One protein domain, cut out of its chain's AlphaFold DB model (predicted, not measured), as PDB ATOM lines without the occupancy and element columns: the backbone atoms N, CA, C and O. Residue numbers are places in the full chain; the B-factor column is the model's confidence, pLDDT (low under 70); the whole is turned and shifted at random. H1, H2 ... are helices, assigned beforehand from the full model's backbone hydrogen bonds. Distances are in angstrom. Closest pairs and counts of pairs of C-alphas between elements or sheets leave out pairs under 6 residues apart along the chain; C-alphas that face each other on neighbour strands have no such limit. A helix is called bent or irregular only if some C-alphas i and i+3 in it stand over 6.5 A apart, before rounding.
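What this domain is: This is residues 119 to 190 and 320 to 374 of the 398 residues of an uncharacterized protein of Gammaproteobacteria bacterium (UniProt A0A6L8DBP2). This is a loose rod of helices: H4 lies through the middle, H1 and H5 cross each other at one end, and H3 and the bent helix H6 make the other. H6a packs on residues 171 to 179 of H4, short H2 sits by both, and H6b turns at a corner and folds back to H3. The printed part has 127 residues, with six named helices, H1 to H6 in order, and no named strand; the class is all helix. The radius of gyration of the C-alphas is 17.1 A, and the spans are 55 by 26 by 24 A.

How they stand to each other: Start at H1, residues 119 to 133: it touches H5, residues 320 to 339, closest at the C-alphas of Thr 126 and Ala 331, 4.5 A, at a steep tilt of 58 degrees, the same way. With residues 129 to 132 alone H1 touches H4, residues 170 to 190, the hub; Val 132 and Leu 189 have the closest C-alphas, 7.2 A, and the tilt of 36 degrees, opposite ways, is only just steep. Next look at H2, residues 140 to 144, which only just touches H4, with 3 pairs of C-alphas within 8 A, Ile 143 and Val 178 closest at 6.4 A. H3, residues 155 to 165, touches H4 at Gln 162 and Ala 173, the closest C-alphas, 4.9 A, and is only just about perpendicular to it, at 70.3 degrees. H6, residues 343 to 374, was assigned as one helix by its hydrogen bonds but is bent, with C-alphas 360 and 363 9.3 A apart; its arms are H6a, residues 343 to 360, and H6b, residues 363 to 374, itself irregular, with C-alphas 363 and 366 7.9 A apart. H6a touches H4, closest at the C-alphas of Gly 175 and Ala 347, 5.1 A, at a steep tilt of 46 degrees, opposite ways. H6a also touches H2, with the C-alphas of Ala 140 and Ile 350 closest, 5.0 A. H6b touches H3, with the C-alphas of Pro 155 and Leu 370 closest, 5.8 A. The arms touch only at the corner, and only just, with 3 pairs of C-alphas within 8 A, Ala 358 and Tyr 365 closest at 5.2 A. Every O i to N i+4 pair is within hydrogen-bond range in H1, H2, H3, H4, H5 and H6a; in H6b 7 of 8 are.

Where its parts are: Find C-alpha 119 at (49.792, -32.905, 19.702); from there H1 runs 20.8 A to residue 133. H2 measures 6.3 A and H3 14.6 A. H4 begins at C-alpha 170, (44.396, 11.181, 23.521), and runs 30.1 A. H5 measures 28.6 A and H6a 25.7 A; H6b runs 19.1 A to C-alpha 374 at (28.081, 9.247, 9.517).

The domain as a whole: The C-alphas farthest apart, of Asp 119 and Glu 363, are 55.4 A apart. Residues 191 to 319 are cut out, with 16.1 A between C-alphas 190 and 320. Of the links printed whole, none is long. Residues 320 to 325 of H5 and 359 to 364 of H6 stand free. The mean pLDDT of the printed part is 90.6, and no printed residue is under 70.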
ATOM      1  N   ASP A 119      48.898 -33.759  20.490       95.44
ATOM      2  CA  ASP A 119      49.792 -32.905  19.702       95.44
ATOM      3  C   ASP A 119      49.089 -32.348  18.459       95.44
ATOM      4  O   ASP A 119      49.240 -31.171  18.139       95.44
ATOM      5  N   ALA A 120      48.249 -33.163  17.810       96.44
ATOM      6  CA  ALA A 120      47.436 -32.729  16.676       96.44
ATOM      7  C   ALA A 120      46.432 -31.643  17.094       96.44
ATOM      8  O   ALA A 120      46.290 -30.629  16.409       96.44
ATOM      9  N   VAL A 121      45.791 -31.814  18.256       96.12
ATOM     10  CA  VAL A 121      44.860 -30.821  18.812       96.12
ATOM     11  C   VAL A 121      45.584 -29.516  19.135       96.12
ATOM     12  O   VAL A 121      45.124 -28.449  18.728       96.12
ATOM     13  N   LEU A 122      46.732 -29.576  19.818       95.75
ATOM     14  CA  LEU A 122      47.531 -28.385  20.121       95.75
ATOM     15  C   LEU A 122      47.966 -27.655  18.848       95.75
ATOM     16  O   LEU A 122      47.833 -26.433  18.773       95.75
ATOM     17  N   GLN A 123      48.416 -28.385  17.828       96.44
ATOM     18  CA  GLN A 123      48.801 -27.804  16.544       96.44
ATOM     19  C   GLN A 123      47.616 -27.124  15.843       96.44
ATOM     20  O   GLN A 123      47.751 -25.996  15.358       96.44
ATOM     21  N   GLN A 124      46.455 -27.780  15.795       96.25
ATOM     22  CA  GLN A 124      45.246 -27.229  15.182       96.25
ATOM     23  C   GLN A 124      44.771 -25.964  15.906       96.25
ATOM     24  O   GLN A 124      44.487 -24.950  15.264       96.25
ATOM     25  N   VAL A 125      44.727 -25.994  17.241       96.56
ATOM     26  CA  VAL A 125      44.328 -24.840  18.054       96.56
ATOM     27  C   VAL A 125      45.311 -23.687  17.880       96.56
ATOM     28  O   VAL A 125      44.880 -22.564  17.631       96.56
ATOM     29  N   THR A 126      46.616 -23.953  17.936       96.88
ATOM     30  CA  THR A 126      47.655 -22.930  17.732       96.88
ATOM     31  C   THR A 126      47.525 -22.285  16.358       96.88
ATOM     32  O   THR A 126      47.489 -21.062  16.261       96.88
ATOM     33  N   SER A 127      47.340 -23.086  15.306       96.25
ATOM     34  CA  SER A 127      47.178 -22.584  13.936       96.25
ATOM     35  C   SER A 127      45.960 -21.659  13.803       96.25
ATOM     36  O   SER A 127      46.040 -20.606  13.171       96.25
ATOM     37  N   LYS A 128      44.842 -22.013  14.451       95.50
ATOM     38  CA  LYS A 128      43.634 -21.178  14.491       95.50
ATOM     39  C   LYS A 128      43.864 -19.867  15.249       95.50
ATOM     40  O   LYS A 128      43.399 -18.814  14.817       95.50
ATOM     41  N   VAL A 129      44.579 -19.912  16.373       95.62
ATOM     42  CA  VAL A 129      44.930 -18.709  17.146       95.62
ATOM     43  C   VAL A 129      45.839 -17.794  16.324       95.62
ATOM     44  O   VAL A 129      45.572 -16.597  16.253       95.62
ATOM     45  N   GLU A 130      46.857 -18.339  15.653       95.00
ATOM     46  CA  GLU A 130      47.742 -17.580  14.760       95.00
ATOM     47  C   GLU A 130      46.956 -16.851  13.659       95.00
ATOM     48  O   GLU A 130      47.194 -15.668  13.412       95.00
ATOM     49  N   GLU A 131      45.998 -17.527  13.016       93.94
ATOM     50  CA  GLU A 131      45.134 -16.919  11.998       93.94
ATOM     51  C   GLU A 131      44.341 -15.731  12.558       93.94
ATOM     52  O   GLU A 131      44.253 -14.681  11.920       93.94
ATOM     53  N   VAL A 132      43.802 -15.865  13.769       92.69
ATOM     54  CA  VAL A 132      43.042 -14.790  14.411       92.69
ATOM     55  C   VAL A 132      43.935 -13.616  14.801       92.69
ATOM     56  O   VAL A 132      43.549 -12.470  14.560       92.69
ATOM     57  N   VAL A 133      45.123 -13.873  15.354       92.19
ATOM     58  CA  VAL A 133      46.078 -12.821  15.743       92.19
ATOM     59  C   VAL A 133      46.477 -11.961  14.544       92.19
ATOM     60  O   VAL A 133      46.607 -10.751  14.689       92.19
ATOM     61  N   ARG A 134      46.575 -12.535  13.335       90.56
ATOM     62  CA  ARG A 134      46.824 -11.767  12.094       90.56
ATOM     63  C   ARG A 134      45.730 -10.757  11.752       90.56
ATOM     64  O   ARG A 134      45.935  -9.912  10.892       90.56
ATOM     65  N   SER A 135      44.556 -10.876  12.365       91.06
ATOM     66  CA  SER A 135      43.454  -9.937  12.174       91.06
ATOM     67  C   SER A 135      43.356  -8.871  13.260       91.06
ATOM     68  O   SER A 135      42.432  -8.058  13.220       91.06
ATOM     69  N   PHE A 136      44.268  -8.881  14.235       93.69
ATOM     70  CA  PHE A 136      44.371  -7.797  15.200       93.69
ATOM     71  C   PHE A 136      44.745  -6.479  14.509       93.69
ATOM     72  O   PHE A 136      45.286  -6.500  13.406       93.69
ATOM     73  N   PRO A 137      44.460  -5.321  15.130       93.12
ATOM     74  CA  PRO A 137      44.794  -4.038  14.525       93.12
ATOM     75  C   PRO A 137      46.307  -3.852  14.335       93.12
ATOM     76  O   PRO A 137      47.073  -3.920  15.297       93.12
ATOM     77  N   HIS A 138      46.719  -3.555  13.108       92.69
ATOM     78  CA  HIS A 138      48.097  -3.244  12.726       92.69
ATOM     79  C   HIS A 138      48.259  -1.781  12.293       92.69
ATOM     80  O   HIS A 138      49.322  -1.189  12.482       92.69
ATOM     81  N   GLU A 139      47.200  -1.182  11.752       93.56
ATOM     82  CA  GLU A 139      47.189   0.185  11.240       93.56
ATOM     83  C   GLU A 139      45.962   0.987  11.700       93.56
ATOM     84  O   GLU A 139      45.031   0.479  12.324       93.56
ATOM     85  N   ALA A 140      45.975   2.299  11.432       90.94
ATOM     86  CA  ALA A 140      44.907   3.205  11.854       90.94
ATOM     87  C   ALA A 140      43.540   2.820  11.263       90.94
ATOM     88  O   ALA A 140      42.533   2.877  11.969       90.94
ATOM     89  N   SER A 141      43.519   2.366  10.008       90.19
ATOM     90  CA  SER A 141      42.321   1.903   9.298       90.19
ATOM     91  C   SER A 141      41.595   0.790  10.052       90.19
ATOM     92  O   SER A 141      40.366   0.795  10.108       90.19
ATOM     93  N   ASP A 142      42.342  -0.117  10.690       89.75
ATOM     94  CA  ASP A 142      41.786  -1.263  11.419       89.75
ATOM     95  C   ASP A 142      40.965  -0.830  12.642       89.75
ATOM     96  O   ASP A 142      40.001  -1.495  13.048       89.75
ATOM     97  N   ILE A 143      41.318   0.311  13.248       89.38
ATOM     98  CA  ILE A 143      40.530   0.879  14.342       89.38
ATOM     99  C   ILE A 143      39.444   1.843  13.871       89.38
ATOM    100  O   ILE A 143      38.414   1.922  14.533       89.38
ATOM    101  N   GLU A 144      39.600   2.474  12.708       87.69
ATOM    102  CA  GLU A 144      38.591   3.367  12.117       87.69
ATOM    103  C   GLU A 144      37.375   2.609  11.571       87.69
ATOM    104  O   GLU A 144      36.251   3.101  11.668       87.69
ATOM    105  N   ARG A 145      37.570   1.396  11.039       85.62
ATOM    106  CA  ARG A 145      36.488   0.565  10.496       85.62
ATOM    107  C   ARG A 145      36.746  -0.916  10.756       85.62
ATOM    108  O   ARG A 145      37.857  -1.402  10.593       85.62
ATOM    109  N   GLY A 146      35.726  -1.631  11.217       79.12
ATOM    110  CA  GLY A 146      35.760  -3.077  11.405       79.12
ATOM    111  C   GLY A 146      35.633  -3.847  10.087       79.12
ATOM    112  O   GLY A 146      35.558  -3.279   8.999       79.12
ATOM    113  N   ARG A 147      35.551  -5.182  10.184       74.94
ATOM    114  CA  ARG A 147      35.324  -6.056   9.014       74.94
ATOM    115  C   ARG A 147      33.981  -5.788   8.328       74.94
ATOM    116  O   ARG A 147      33.859  -5.983   7.122       74.94
ATOM    117  N   ASN A 148      32.965  -5.383   9.094       78.44
ATOM    118  CA  ASN A 148      31.705  -4.902   8.541       78.44
ATOM    119  C   ASN A 148      31.884  -3.428   8.141       78.44
ATOM    120  O   ASN A 148      32.242  -2.628   9.003       78.44
ATOM    121  N   PRO A 149      31.596  -3.036   6.885       79.81
ATOM    122  CA  PRO A 149      31.720  -1.648   6.455       79.81
ATOM    123  C   PRO A 149      30.942  -0.633   7.306       79.81
ATOM    124  O   PRO A 149      31.349   0.523   7.368       79.81
ATOM    125  N   GLY A 150      29.848  -1.057   7.952       82.31
ATOM    126  CA  GLY A 150      29.050  -0.218   8.853       82.31
ATOM    127  C   GLY A 150      29.542  -0.162  10.305       82.31
ATOM    128  O   GLY A 150      28.995   0.598  11.094       82.31
ATOM    129  N   ASP A 151      30.549  -0.956  10.676       85.19
ATOM    130  CA  ASP A 151      31.143  -0.971  12.019       85.19
ATOM    131  C   ASP A 151      32.278   0.060  12.095       85.19
ATOM    132  O   ASP A 151      33.461  -0.264  11.984       85.19
ATOM    133  N   VAL A 152      31.905   1.335  12.164       89.25
ATOM    134  CA  VAL A 152      32.836   2.471  12.214       89.25
ATOM    135  C   VAL A 152      33.213   2.824  13.652       89.25
ATOM    136  O   VAL A 152      32.453   2.574  14.588       89.25
ATOM    137  N   LEU A 153      34.391   3.422  13.838       88.62
ATOM    138  CA  LEU A 153      34.804   3.974  15.127       88.62
ATOM    139  C   LEU A 153      33.807   5.035  15.589       88.62
ATOM    140  O   LEU A 153      33.688   6.076  14.956       88.62
ATOM    141  N   ASP A 154      33.144   4.795  16.718       89.44
ATOM    142  CA  ASP A 154      32.248   5.774  17.328       89.44
ATOM    143  C   ASP A 154      33.065   6.928  17.957       89.44
ATOM    144  O   ASP A 154      33.739   6.727  18.981       89.44
ATOM    145  N   PRO A 155      33.017   8.151  17.392       89.81
ATOM    146  CA  PRO A 155      33.775   9.288  17.908       89.81
ATOM    147  C   PRO A 155      33.291   9.740  19.290       89.81
ATOM    148  O   PRO A 155      34.074  10.312  20.052       89.81
ATOM    149  N   TYR A 156      32.031   9.478  19.650       91.88
ATOM    150  CA  TYR A 156      31.504   9.799  20.973       91.88
ATOM    151  C   TYR A 156      32.093   8.867  22.030       91.88
ATOM    152  O   TYR A 156      32.489   9.337  23.098       91.88
ATOM    153  N   ILE A 157      32.232   7.571  21.724       90.50
ATOM    154  CA  ILE A 157      32.920   6.619  22.611       90.50
ATOM    155  C   ILE A 157      34.396   6.996  22.752       90.50
ATOM    156  O   ILE A 157      34.914   6.987  23.868       90.50
ATOM    157  N   LEU A 158      35.066   7.375  21.659       90.38
ATOM    158  CA  LEU A 158      36.460   7.822  21.715       90.38
ATOM    159  C   LEU A 158      36.619   9.075  22.594       90.38
ATOM    160  O   LEU A 158      37.499   9.119  23.454       90.38
ATOM    161  N   THR A 159      35.735  10.059  22.425       90.50
ATOM    162  CA  THR A 159      35.718  11.292  23.227       90.50
ATOM    163  C   THR A 159      35.456  10.989  24.702       90.50
ATOM    164  O   THR A 159      36.170  11.479  25.578       90.50
ATOM    165  N   ALA A 160      34.475  10.133  24.997       92.19
ATOM    166  CA  ALA A 160      34.169   9.705  26.355       92.19
ATOM    167  C   ALA A 160      35.352   8.962  26.991       92.19
ATOM    168  O   ALA A 160      35.718   9.262  28.125       92.19
ATOM    169  N   ALA A 161      35.998   8.047  26.264       91.81
ATOM    170  CA  ALA A 161      37.192   7.357  26.740       91.81
ATOM    171  C   ALA A 161      38.322   8.350  27.043       91.81
ATOM    172  O   ALA A 161      38.916   8.303  28.120       91.81
ATOM    173  N   GLN A 162      38.581   9.293  26.137       91.38
ATOM    174  CA  GLN A 162      39.604  10.315  26.329       91.38
ATOM    175  C   GLN A 162      39.333  11.174  27.565       91.38
ATOM    176  O   GLN A 162      40.214  11.311  28.413       91.38
ATOM    177  N   ILE A 163      38.138  11.755  27.677       92.88
ATOM    178  CA  ILE A 163      37.819  12.733  28.723       92.88
ATOM    179  C   ILE A 163      37.577  12.039  30.064       92.88
ATOM    180  O   ILE A 163      38.176  12.425  31.066       92.88
ATOM    181  N   LEU A 164      36.718  11.016  30.093       94.75
ATOM    182  CA  LEU A 164      36.252  10.400  31.336       94.75
ATOM    183  C   LEU A 164      37.240   9.376  31.899       94.75
ATOM    184  O   LEU A 164      37.392   9.299  33.114       94.75
ATOM    185  N   LEU A 165      37.891   8.577  31.044       94.19
ATOM    186  CA  LEU A 165      38.738   7.464  31.503       94.19
ATOM    187  C   LEU A 165      40.221   7.830  31.547       94.19
ATOM    188  O   LEU A 165      40.943   7.352  32.418       94.19
ATOM    189  N   TYR A 166      40.674   8.684  30.628       93.81
ATOM    190  CA  TYR A 166      42.095   8.996  30.462       93.81
ATOM    191  C   TYR A 166      42.452  10.462  30.717       93.81
ATOM    192  O   TYR A 166      43.557  10.887  30.375       93.81
ATOM    193  N   GLY A 167      41.554  11.237  31.334       90.81
ATOM    194  CA  GLY A 167      41.842  12.598  31.803       90.81
ATOM    195  C   GLY A 167      42.289  13.552  30.693       90.81
ATOM    196  O   GLY A 167      43.175  14.375  30.900       90.81
ATOM    197  N   GLY A 168      41.737  13.393  29.491       88.00
ATOM    198  CA  GLY A 168      42.100  14.162  28.302       88.00
ATOM    199  C   GLY A 168      43.247  13.566  27.478       88.00
ATOM    200  O   GLY A 168      43.524  14.066  26.387       88.00
ATOM    201  N   ASN A 169      43.904  12.491  27.935       89.25
ATOM    202  CA  ASN A 169      45.036  11.899  27.223       89.25
ATOM    203  C   ASN A 169      44.588  11.107  25.983       89.25
ATOM    204  O   ASN A 169      44.175   9.948  26.057       89.25
ATOM    205  N   PHE A 170      44.752  11.739  24.823       86.81
ATOM    206  CA  PHE A 170      44.396  11.181  23.521       86.81
ATOM    207  C   PHE A 170      45.178   9.906  23.152       86.81
ATOM    208  O   PHE A 170      44.616   8.981  22.574       86.81
ATOM    209  N   GLN A 171      46.461   9.810  23.519       88.69
ATOM    210  CA  GLN A 171      47.279   8.626  23.221       88.69
ATOM    211  C   GLN A 171      46.770   7.393  23.970       88.69
ATOM    212  O   GLN A 171      46.670   6.316  23.384       88.69
ATOM    213  N   ASN A 172      46.415   7.556  25.244       91.25
ATOM    214  CA  ASN A 172      45.880   6.460  26.043       91.25
ATOM    215  C   ASN A 172      44.488   6.042  25.555       91.25
ATOM    216  O   ASN A 172      44.203   4.848  25.510       91.25
ATOM    217  N   ALA A 173      43.656   6.998  25.127       91.38
ATOM    218  CA  ALA A 173      42.345   6.709  24.550       91.38
ATOM    219  C   ALA A 173      42.450   5.837  23.289       91.38
ATOM    220  O   ALA A 173      41.812   4.791  23.214       91.38
ATOM    221  N   ILE A 174      43.323   6.208  22.345       91.06
ATOM    222  CA  ILE A 174      43.564   5.418  21.130       91.06
ATOM    223  C   ILE A 174      44.172   4.051  21.462       91.06
ATOM    224  O   ILE A 174      43.717   3.037  20.935       91.06
ATOM    225  N   GLY A 175      45.153   3.989  22.369       91.69
ATOM    226  CA  GLY A 175      45.729   2.717  22.819       91.69
ATOM    227  C   GLY A 175      44.678   1.778  23.425       91.69
ATOM    228  O   GLY A 175      44.664   0.583  23.132       91.69
ATOM    229  N   ALA A 176      43.738   2.325  24.197       91.50
ATOM    230  CA  ALA A 176      42.612   1.574  24.735       91.50
ATOM    231  C   ALA A 176      41.647   1.094  23.644       91.50
ATOM    232  O   ALA A 176      41.166  -0.032  23.726       91.50
ATOM    233  N   THR A 177      41.392   1.894  22.605       91.50
ATOM    234  CA  THR A 177      40.590   1.477  21.445       91.50
ATOM    235  C   THR A 177      41.241   0.312  20.697       91.50
ATOM    236  O   THR A 177      40.551  -0.650  20.358       91.50
ATOM    237  N   VAL A 178      42.563   0.352  20.490       92.94
ATOM    238  CA  VAL A 178      43.323  -0.762  19.891       92.94
ATOM    239  C   VAL A 178      43.160  -2.031  20.732       92.94
ATOM    240  O   VAL A 178      42.800  -3.082  20.199       92.94
ATOM    241  N   ALA A 179      43.343  -1.929  22.053       92.25
ATOM    242  CA  ALA A 179      43.164  -3.051  22.976       92.25
ATOM    243  C   ALA A 179      41.740  -3.592  22.975       92.25
ATOM    244  O   ALA A 179      41.541  -4.800  22.892       92.25
ATOM    245  N   HIS A 180      40.749  -2.708  23.003       91.00
ATOM    246  CA  HIS A 180      39.346  -3.084  22.954       91.00
ATOM    247  C   HIS A 180      39.014  -3.852  21.669       91.00
ATOM    248  O   HIS A 180      38.385  -4.905  21.736       91.00
ATOM    249  N   LYS A 181      39.478  -3.390  20.499       90.12
ATOM    250  CA  LYS A 181      39.264  -4.110  19.234       90.12
ATOM    251  C   LYS A 181      39.940  -5.479  19.217       90.12
ATOM    252  O   LYS A 181      39.307  -6.453  18.817       90.12
ATOM    253  N   ALA A 182      41.181  -5.576  19.690       92.00
ATOM    254  CA  ALA A 182      41.858  -6.866  19.819       92.00
ATOM    255  C   ALA A 182      41.080  -7.813  20.756       92.00
ATOM    256  O   ALA A 182      40.857  -8.972  20.415       92.00
ATOM    257  N   LEU A 183      40.581  -7.310  21.892       91.88
ATOM    258  CA  LEU A 183      39.765  -8.083  22.832       91.88
ATOM    259  C   LEU A 183      38.437  -8.551  22.225       91.88
ATOM    260  O   LEU A 183      38.049  -9.691  22.465       91.88
ATOM    261  N   MET A 184      37.764  -7.735  21.410       89.12
ATOM    262  CA  MET A 184      36.551  -8.159  20.695       89.12
ATOM    263  C   MET A 184      36.831  -9.313  19.724       89.12
ATOM    264  O   MET A 184      36.035 -10.246  19.616       89.12
ATOM    265  N   ILE A 185      37.974  -9.276  19.033       90.75
ATOM    266  CA  ILE A 185      38.401 -10.364  18.145       90.75
ATOM    267  C   ILE A 185      38.685 -11.634  18.960       90.75
ATOM    268  O   ILE A 185      38.253 -12.721  18.570       90.75
ATOM    269  N   VAL A 186      39.350 -11.504  20.113       91.31
ATOM    270  CA  VAL A 186      39.575 -12.622  21.044       91.31
ATOM    271  C   VAL A 186      38.250 -13.185  21.562       91.31
ATOM    272  O   VAL A 186      38.081 -14.398  21.567       91.31
ATOM    273  N   GLU A 187      37.281 -12.350  21.942       88.12
ATOM    274  CA  GLU A 187      35.959 -12.809  22.397       88.12
ATOM    275  C   GLU A 187      35.242 -13.632  21.315       88.12
ATOM    276  O   GLU A 187      34.710 -14.707  21.608       88.12
ATOM    277  N   GLY A 188      35.296 -13.181  20.056       86.50
ATOM    278  CA  GLY A 188      34.778 -13.934  18.912       86.50
ATOM    279  C   GLY A 188      35.497 -15.272  18.696       86.50
ATOM    280  O   GLY A 188      34.847 -16.287  18.438       86.50
ATOM    281  N   LEU A 189      36.824 -15.303  18.859       90.44
ATOM    282  CA  LEU A 189      37.606 -16.541  18.826       90.44
ATOM    283  C   LEU A 189      37.183 -17.500  19.941       90.44
ATOM    284  O   LEU A 189      36.982 -18.678  19.661       90.44
ATOM    285  N   MET A 190      37.036 -17.019  21.180       89.69
ATOM    286  CA  MET A 190      36.788 -17.881  22.337       89.69
ATOM    287  C   MET A 190      35.511 -18.707  22.189       89.69
ATOM    288  O   MET A 190      35.527 -19.880  22.545       89.69
ATOM    289  N   GLY A 320      37.562 -30.567  34.098       94.06
ATOM    290  CA  GLY A 320      37.212 -30.092  32.756       94.06
ATOM    291  C   GLY A 320      37.671 -28.660  32.429       94.06
ATOM    292  O   GLY A 320      38.320 -28.476  31.399       94.06
ATOM    293  N   PRO A 321      37.443 -27.650  33.298       93.38
ATOM    294  CA  PRO A 321      37.918 -26.288  33.044       93.38
ATOM    295  C   PRO A 321      39.449 -26.184  32.934       93.38
ATOM    296  O   PRO A 321      39.963 -25.429  32.107       93.38
ATOM    297  N   GLU A 322      40.188 -26.942  33.752       93.88
ATOM    298  CA  GLU A 322      41.655 -26.961  33.731       93.88
ATOM    299  C   GLU A 322      42.176 -27.566  32.425       93.88
ATOM    300  O   GLU A 322      43.115 -27.023  31.846       93.88
ATOM    301  N   LEU A 323      41.533 -28.629  31.923       93.88
ATOM    302  CA  LEU A 323      41.915 -29.284  30.667       93.88
ATOM    303  C   LEU A 323      41.918 -28.290  29.496       93.88
ATOM    304  O   LEU A 323      42.901 -28.203  28.758       93.88
ATOM    305  N   LEU A 324      40.856 -27.484  29.362       94.12
ATOM    306  CA  LEU A 324      40.774 -26.450  28.324       94.12
ATOM    307  C   LEU A 324      41.800 -25.341  28.559       94.12
ATOM    308  O   LEU A 324      42.472 -24.914  27.621       94.12
ATOM    309  N   LEU A 325      41.940 -24.883  29.807       92.25
ATOM    310  CA  LEU A 325      42.882 -23.818  30.142       92.25
ATOM    311  C   LEU A 325      44.319 -24.187  29.750       92.25
ATOM    312  O   LEU A 325      45.041 -23.325  29.258       92.25
ATOM    313  N   ARG A 326      44.734 -25.451  29.911       89.94
ATOM    314  CA  ARG A 326      46.075 -25.908  29.504       89.94
ATOM    315  C   ARG A 326      46.281 -25.889  27.998       89.94
ATOM    316  O   ARG A 326      47.336 -25.434  27.550       89.94
ATOM    317  N   VAL A 327      45.283 -26.320  27.228       94.31
ATOM    318  CA  VAL A 327      45.316 -26.214  25.762       94.31
ATOM    319  C   VAL A 327      45.474 -24.754  25.353       94.31
ATOM    320  O   VAL A 327      46.359 -24.429  24.567       94.31
ATOM    321  N   TYR A 328      44.675 -23.858  25.938       94.88
ATOM    322  CA  TYR A 328      44.713 -22.433  25.611       94.88
ATOM    323  C   TYR A 328      46.022 -21.774  26.011       94.88
ATOM    324  O   TYR A 328      46.607 -21.075  25.198       94.88
ATOM    325  N   GLN A 329      46.526 -22.016  27.220       92.19
ATOM    326  CA  GLN A 329      47.805 -21.455  27.658       92.19
ATOM    327  C   GLN A 329      48.953 -21.879  26.740       92.19
ATOM    328  O   GLN A 329      49.750 -21.032  26.343       92.19
ATOM    329  N   SER A 330      49.000 -23.161  26.369       91.50
ATOM    330  CA  SER A 330      50.036 -23.691  25.478       91.50
ATOM    331  C   SER A 330      49.929 -23.065  24.086       91.50
ATOM    332  O   SER A 330      50.889 -22.474  23.597       91.50
ATOM    333  N   ALA A 331      48.734 -23.102  23.492       94.75
ATOM    334  CA  ALA A 331      48.512 -22.584  22.149       94.75
ATOM    335  C   ALA A 331      48.667 -21.060  22.052       94.75
ATOM    336  O   ALA A 331      49.193 -20.553  21.067       94.75
ATOM    337  N   PHE A 332      48.229 -20.306  23.065       94.44
ATOM    338  CA  PHE A 332      48.368 -18.849  23.086       94.44
ATOM    339  C   PHE A 332      49.823 -18.435  23.258       94.44
ATOM    340  O   PHE A 332      50.248 -17.491  22.598       94.44
ATOM    341  N   SER A 333      50.592 -19.138  24.098       92.94
ATOM    342  CA  SER A 333      52.028 -18.886  24.233       92.94
ATOM    343  C   SER A 333      52.747 -19.146  22.911       92.94
ATOM    344  O   SER A 333      53.449 -18.271  22.413       92.94
ATOM    345  N   GLU A 334      52.508 -20.304  22.294       93.75
ATOM    346  CA  GLU A 334      53.153 -20.671  21.031       93.75
ATOM    347  C   GLU A 334      52.764 -19.717  19.887       93.75
ATOM    348  O   GLU A 334      53.624 -19.255  19.133       93.75
ATOM    349  N   ALA A 335      51.483 -19.350  19.781       93.75
ATOM    350  CA  ALA A 335      51.027 -18.381  18.789       93.75
ATOM    351  C   ALA A 335      51.606 -16.977  19.040       93.75
ATOM    352  O   ALA A 335      51.960 -16.277  18.088       93.75
ATOM    353  N   ALA A 336      51.734 -16.549  20.300       91.94
ATOM    354  CA  ALA A 336      52.334 -15.262  20.649       91.94
ATOM    355  C   ALA A 336      53.828 -15.193  20.291       91.94
ATOM    356  O   ALA A 336      54.303 -14.128  19.881       91.94
ATOM    357  N   ASP A 337      54.547 -16.312  20.414       92.75
ATOM    358  CA  ASP A 337      55.954 -16.424  20.028       92.75
ATOM    359  C   ASP A 337      56.120 -16.416  18.504       92.75
ATOM    360  O   ASP A 337      56.957 -15.686  17.974       92.75
ATOM    361  N   LYS A 338      55.282 -17.165  17.778       93.88
ATOM    362  CA  LYS A 338      55.350 -17.255  16.309       93.88
ATOM    363  C   LYS A 338      54.915 -15.985  15.591       93.88
ATOM    364  O   LYS A 338      55.506 -15.617  14.580       93.88
ATOM    365  N   THR A 339      53.854 -15.335  16.066       93.19
ATOM    366  CA  THR A 339      53.319 -14.132  15.408       93.19
ATOM    367  C   THR A 339      54.109 -12.878  15.753       93.19
ATOM    368  O   THR A 339      54.094 -11.921  14.981       93.19
ATOM    369  N   GLY A 340      54.766 -12.846  16.919       92.06
ATOM    370  CA  GLY A 340      55.493 -11.672  17.399       92.06
ATOM    371  C   GLY A 340      54.608 -10.440  17.622       92.06
ATOM    372  O   GLY A 340      55.134  -9.340  17.792       92.06
ATOM    373  N   TYR A 341      53.277 -10.590  17.625       92.12
ATOM    374  CA  TYR A 341      52.362  -9.468  17.810       92.12
ATOM    375  C   TYR A 341      52.547  -8.871  19.211       92.12
ATOM    376  O   TYR A 341      52.535  -9.582  20.222       92.12
ATOM    377  N   ARG A 342      52.722  -7.548  19.274       91.12
ATOM    378  CA  ARG A 342      52.854  -6.776  20.516       91.12
ATOM    379  C   ARG A 342      51.960  -5.550  20.427       91.12
ATOM    380  O   ARG A 342      52.180  -4.674  19.588       91.12
ATOM    381  N   ILE A 343      50.941  -5.503  21.281       90.25
ATOM    382  CA  ILE A 343      49.918  -4.460  21.230       90.25
ATOM    383  C   ILE A 343      50.506  -3.070  21.471       90.25
ATOM    384  O   ILE A 343      50.073  -2.110  20.849       90.25
ATOM    385  N   GLU A 344      51.529  -2.961  22.313       90.69
ATOM    386  CA  GLU A 344      52.201  -1.705  22.635       90.69
ATOM    387  C   GLU A 344      52.868  -1.104  21.393       90.69
ATOM    388  O   GLU A 344      52.770   0.100  21.152       90.69
ATOM    389  N   ALA A 345      53.502  -1.951  20.576       90.50
ATOM    390  CA  ALA A 345      54.138  -1.536  19.331       90.50
ATOM    391  C   ALA A 345      53.097  -1.087  18.295       90.50
ATOM    392  O   ALA A 345      53.249  -0.021  17.696       90.50
ATOM    393  N   MET A 346      52.013  -1.856  18.129       93.12
ATOM    394  CA  MET A 346      50.931  -1.500  17.201       93.12
ATOM    395  C   MET A 346      50.220  -0.213  17.638       93.12
ATOM    396  O   MET A 346      50.034   0.705  16.839       93.12
ATOM    397  N   ALA A 347      49.901  -0.089  18.928       92.81
ATOM    398  CA  ALA A 347      49.272   1.099  19.490       92.81
ATOM    399  C   ALA A 347      50.140   2.349  19.296       92.81
ATOM    400  O   ALA A 347      49.610   3.396  18.932       92.81
ATOM    401  N   ALA A 348      51.461   2.260  19.475       92.38
ATOM    402  CA  ALA A 348      52.362   3.388  19.239       92.38
ATOM    403  C   ALA A 348      52.329   3.869  17.775       92.38
ATOM    404  O   ALA A 348      52.231   5.076  17.529       92.38
ATOM    405  N   GLY A 349      52.351   2.941  16.811       91.81
ATOM    406  CA  GLY A 349      52.238   3.260  15.384       91.81
ATOM    407  C   GLY A 349      50.901   3.917  15.036       91.81
ATOM    408  O   GLY A 349      50.864   4.976  14.407       91.81
ATOM    409  N   ILE A 350      49.797   3.348  15.525       93.88
ATOM    410  CA  ILE A 350      48.443   3.867  15.300       93.88
ATOM    411  C   ILE A 350      48.270   5.258  15.925       93.88
ATOM    412  O   ILE A 350      47.787   6.179  15.263       93.88
ATOM    413  N   VAL A 351      48.729   5.456  17.165       93.25
ATOM    414  CA  VAL A 351      48.727   6.766  17.838       93.25
ATOM    415  C   VAL A 351      49.501   7.801  17.026       93.25
ATOM    416  O   VAL A 351      49.049   8.940  16.914       93.25
ATOM    417  N   SER A 352      50.652   7.431  16.458       92.75
ATOM    418  CA  SER A 352      51.443   8.334  15.616       92.75
ATOM    419  C   SER A 352      50.641   8.813  14.402       92.75
ATOM    420  O   SER A 352      50.596  10.014  14.131       92.75
ATOM    421  N   THR A 353      49.937   7.903  13.723       92.94
ATOM    422  CA  THR A 353      49.066   8.236  12.584       92.94
ATOM    423  C   THR A 353      47.918   9.159  12.990       92.94
ATOM    424  O   THR A 353      47.693  10.186  12.349       92.94
ATOM    425  N   PHE A 354      47.225   8.848  14.087       89.50
ATOM    426  CA  PHE A 354      46.135   9.683  14.600       89.50
ATOM    427  C   PHE A 354      46.626  11.075  15.021       89.50
ATOM    428  O   PHE A 354      45.979  12.071  14.716       89.50
ATOM    429  N   ARG A 355      47.801  11.180  15.655       89.31
ATOM    430  CA  ARG A 355      48.415  12.472  16.007       89.31
ATOM    431  C   ARG A 355      48.782  13.302  14.786       89.31
ATOM    432  O   ARG A 355      48.575  14.511  14.810       89.31
ATOM    433  N   ALA A 356      49.326  12.678  13.743       90.44
ATOM    434  CA  ALA A 356      49.648  13.376  12.502       90.44
ATOM    435  C   ALA A 356      48.384  13.974  11.867       90.44
ATOM    436  O   ALA A 356      48.361  15.167  11.568       90.44
ATOM    437  N   ARG A 357      47.307  13.182  11.777       88.88
ATOM    438  CA  ARG A 357      46.004  13.629  11.256       88.88
ATOM    439  C   ARG A 357      45.361  14.705  12.134       88.88
ATOM    440  O   ARG A 357      44.852  15.690  11.614       88.88
ATOM    441  N   ALA A 358      45.426  14.561  13.457       86.38
ATOM    442  CA  ALA A 358      44.914  15.566  14.383       86.38
ATOM    443  C   ALA A 358      45.675  16.893  14.268       86.38
ATOM    444  O   ALA A 358      45.073  17.960  14.297       86.38
ATOM    445  N   LYS A 359      46.999  16.843  14.078       87.88
ATOM    446  CA  LYS A 359      47.813  18.040  13.847       87.88
ATOM    447  C   LYS A 359      47.463  18.733  12.527       87.88
ATOM    448  O   LYS A 359      47.495  19.958  12.476       87.88
ATOM    449  N   GLU A 360      47.152  17.968  11.482       89.19
ATOM    450  CA  GLU A 360      46.726  18.493  10.178       89.19
ATOM    451  C   GLU A 360      45.324  19.122  10.236       89.19
ATOM    452  O   GLU A 360      45.118  20.211   9.708       89.19
ATOM    453  N   ALA A 361      44.381  18.470  10.921       84.69
ATOM    454  CA  ALA A 361      43.000  18.935  11.059       84.69
ATOM    455  C   ALA A 361      42.812  20.045  12.116       84.69
ATOM    456  O   ALA A 361      41.791  20.735  12.109       84.69
ATOM    457  N   GLY A 362      43.768  20.223  13.032       83.12
ATOM    458  CA  GLY A 362      43.675  21.188  14.129       83.12
ATOM    459  C   GLY A 362      42.573  20.829  15.132       83.12
ATOM    460  O   GLY A 362      42.379  19.664  15.473       83.12
ATOM    461  N   GLU A 363      41.839  21.835  15.614       75.00
ATOM    462  CA  GLU A 363      40.752  21.651  16.592       75.00
ATOM    463  C   GLU A 363      39.578  20.811  16.050       75.00
ATOM    464  O   GLU A 363      38.832  20.257  16.845       75.00
ATOM    465  N   GLY A 364      39.451  20.652  14.725       82.06
ATOM    466  CA  GLY A 364      38.331  19.963  14.066       82.06
ATOM    467  C   GLY A 364      38.501  18.454  13.861       82.06
ATOM    468  O   GLY A 364      37.803  17.856  13.038       82.06
ATOM    469  N   TYR A 365      39.477  17.818  14.512       82.88
ATOM    470  CA  TYR A 365      39.792  16.414  14.239       82.88
ATOM    471  C   TYR A 365      38.659  15.444  14.623       82.88
ATOM    472  O   TYR A 365      38.388  14.489  13.890       82.88
ATOM    473  N   LEU A 366      37.972  15.676  15.747       84.19
ATOM    474  CA  LEU A 366      36.857  14.822  16.177       84.19
ATOM    475  C   LEU A 366      35.625  15.011  15.280       84.19
ATOM    476  O   LEU A 366      34.950  14.036  14.953       84.19
ATOM    477  N   GLU A 367      35.371  16.231  14.817       87.75
ATOM    478  CA  GLU A 367      34.320  16.574  13.856       87.75
ATOM    479  C   GLU A 367      34.584  15.930  12.491       87.75
ATOM    480  O   GLU A 367      33.651  15.456  11.834       87.75
ATOM    481  N   LEU A 368      35.856  15.846  12.085       86.38
ATOM    482  CA  LEU A 368      36.275  15.129  10.885       86.38
ATOM    483  C   LEU A 368      36.015  13.622  11.023       86.38
ATOM    484  O   LEU A 368      35.440  13.015  10.119       86.38
ATOM    485  N   LEU A 369      36.384  13.017  12.159       86.19
ATOM    486  CA  LEU A 369      36.083  11.608  12.438       86.19
ATOM    487  C   LEU A 369      34.574  11.338  12.457       86.19
ATOM    488  O   LEU A 369      34.124  10.338  11.894       86.19
ATOM    489  N   LEU A 370      33.786  12.235  13.053       89.69
ATOM    490  CA  LEU A 370      32.329  12.149  13.053       89.69
ATOM    491  C   LEU A 370      31.764  12.196  11.642       89.69
ATOM    492  O   LEU A 370      31.016  11.295  11.265       89.69
ATOM    493  N   SER A 371      32.175  13.182  10.850       88.12
ATOM    494  CA  SER A 371      31.756  13.319   9.455       88.12
ATOM    495  C   SER A 371      32.064  12.048   8.662       88.12
ATOM    496  O   SER A 371      31.181  11.497   8.012       88.12
ATOM    497  N   ASN A 372      33.270  11.495   8.809       86.50
ATOM    498  CA  ASN A 372      33.670  10.257   8.135       86.50
ATOM    499  C   ASN A 372      32.884   9.014   8.591       86.50
ATOM    500  O   ASN A 372      32.771   8.049   7.834       86.50
ATOM    501  N   SER A 373      32.349   9.029   9.814       86.94
ATOM    502  CA  SER A 373      31.600   7.908  10.394       86.94
ATOM    503  C   SER A 373      30.118   7.922  10.010       86.94
ATOM    504  O   SER A 373      29.510   6.858   9.920       86.94
ATOM    505  N   ILE A 374      29.529   9.101   9.765       88.62
ATOM    506  CA  ILE A 374      28.081   9.247   9.517       88.62
ATOM    507  C   ILE A 374      27.723   9.764   8.121       88.62
ATOM    508  O   ILE A 374      26.573   9.634   7.716       88.62
TER     509      ILE A 374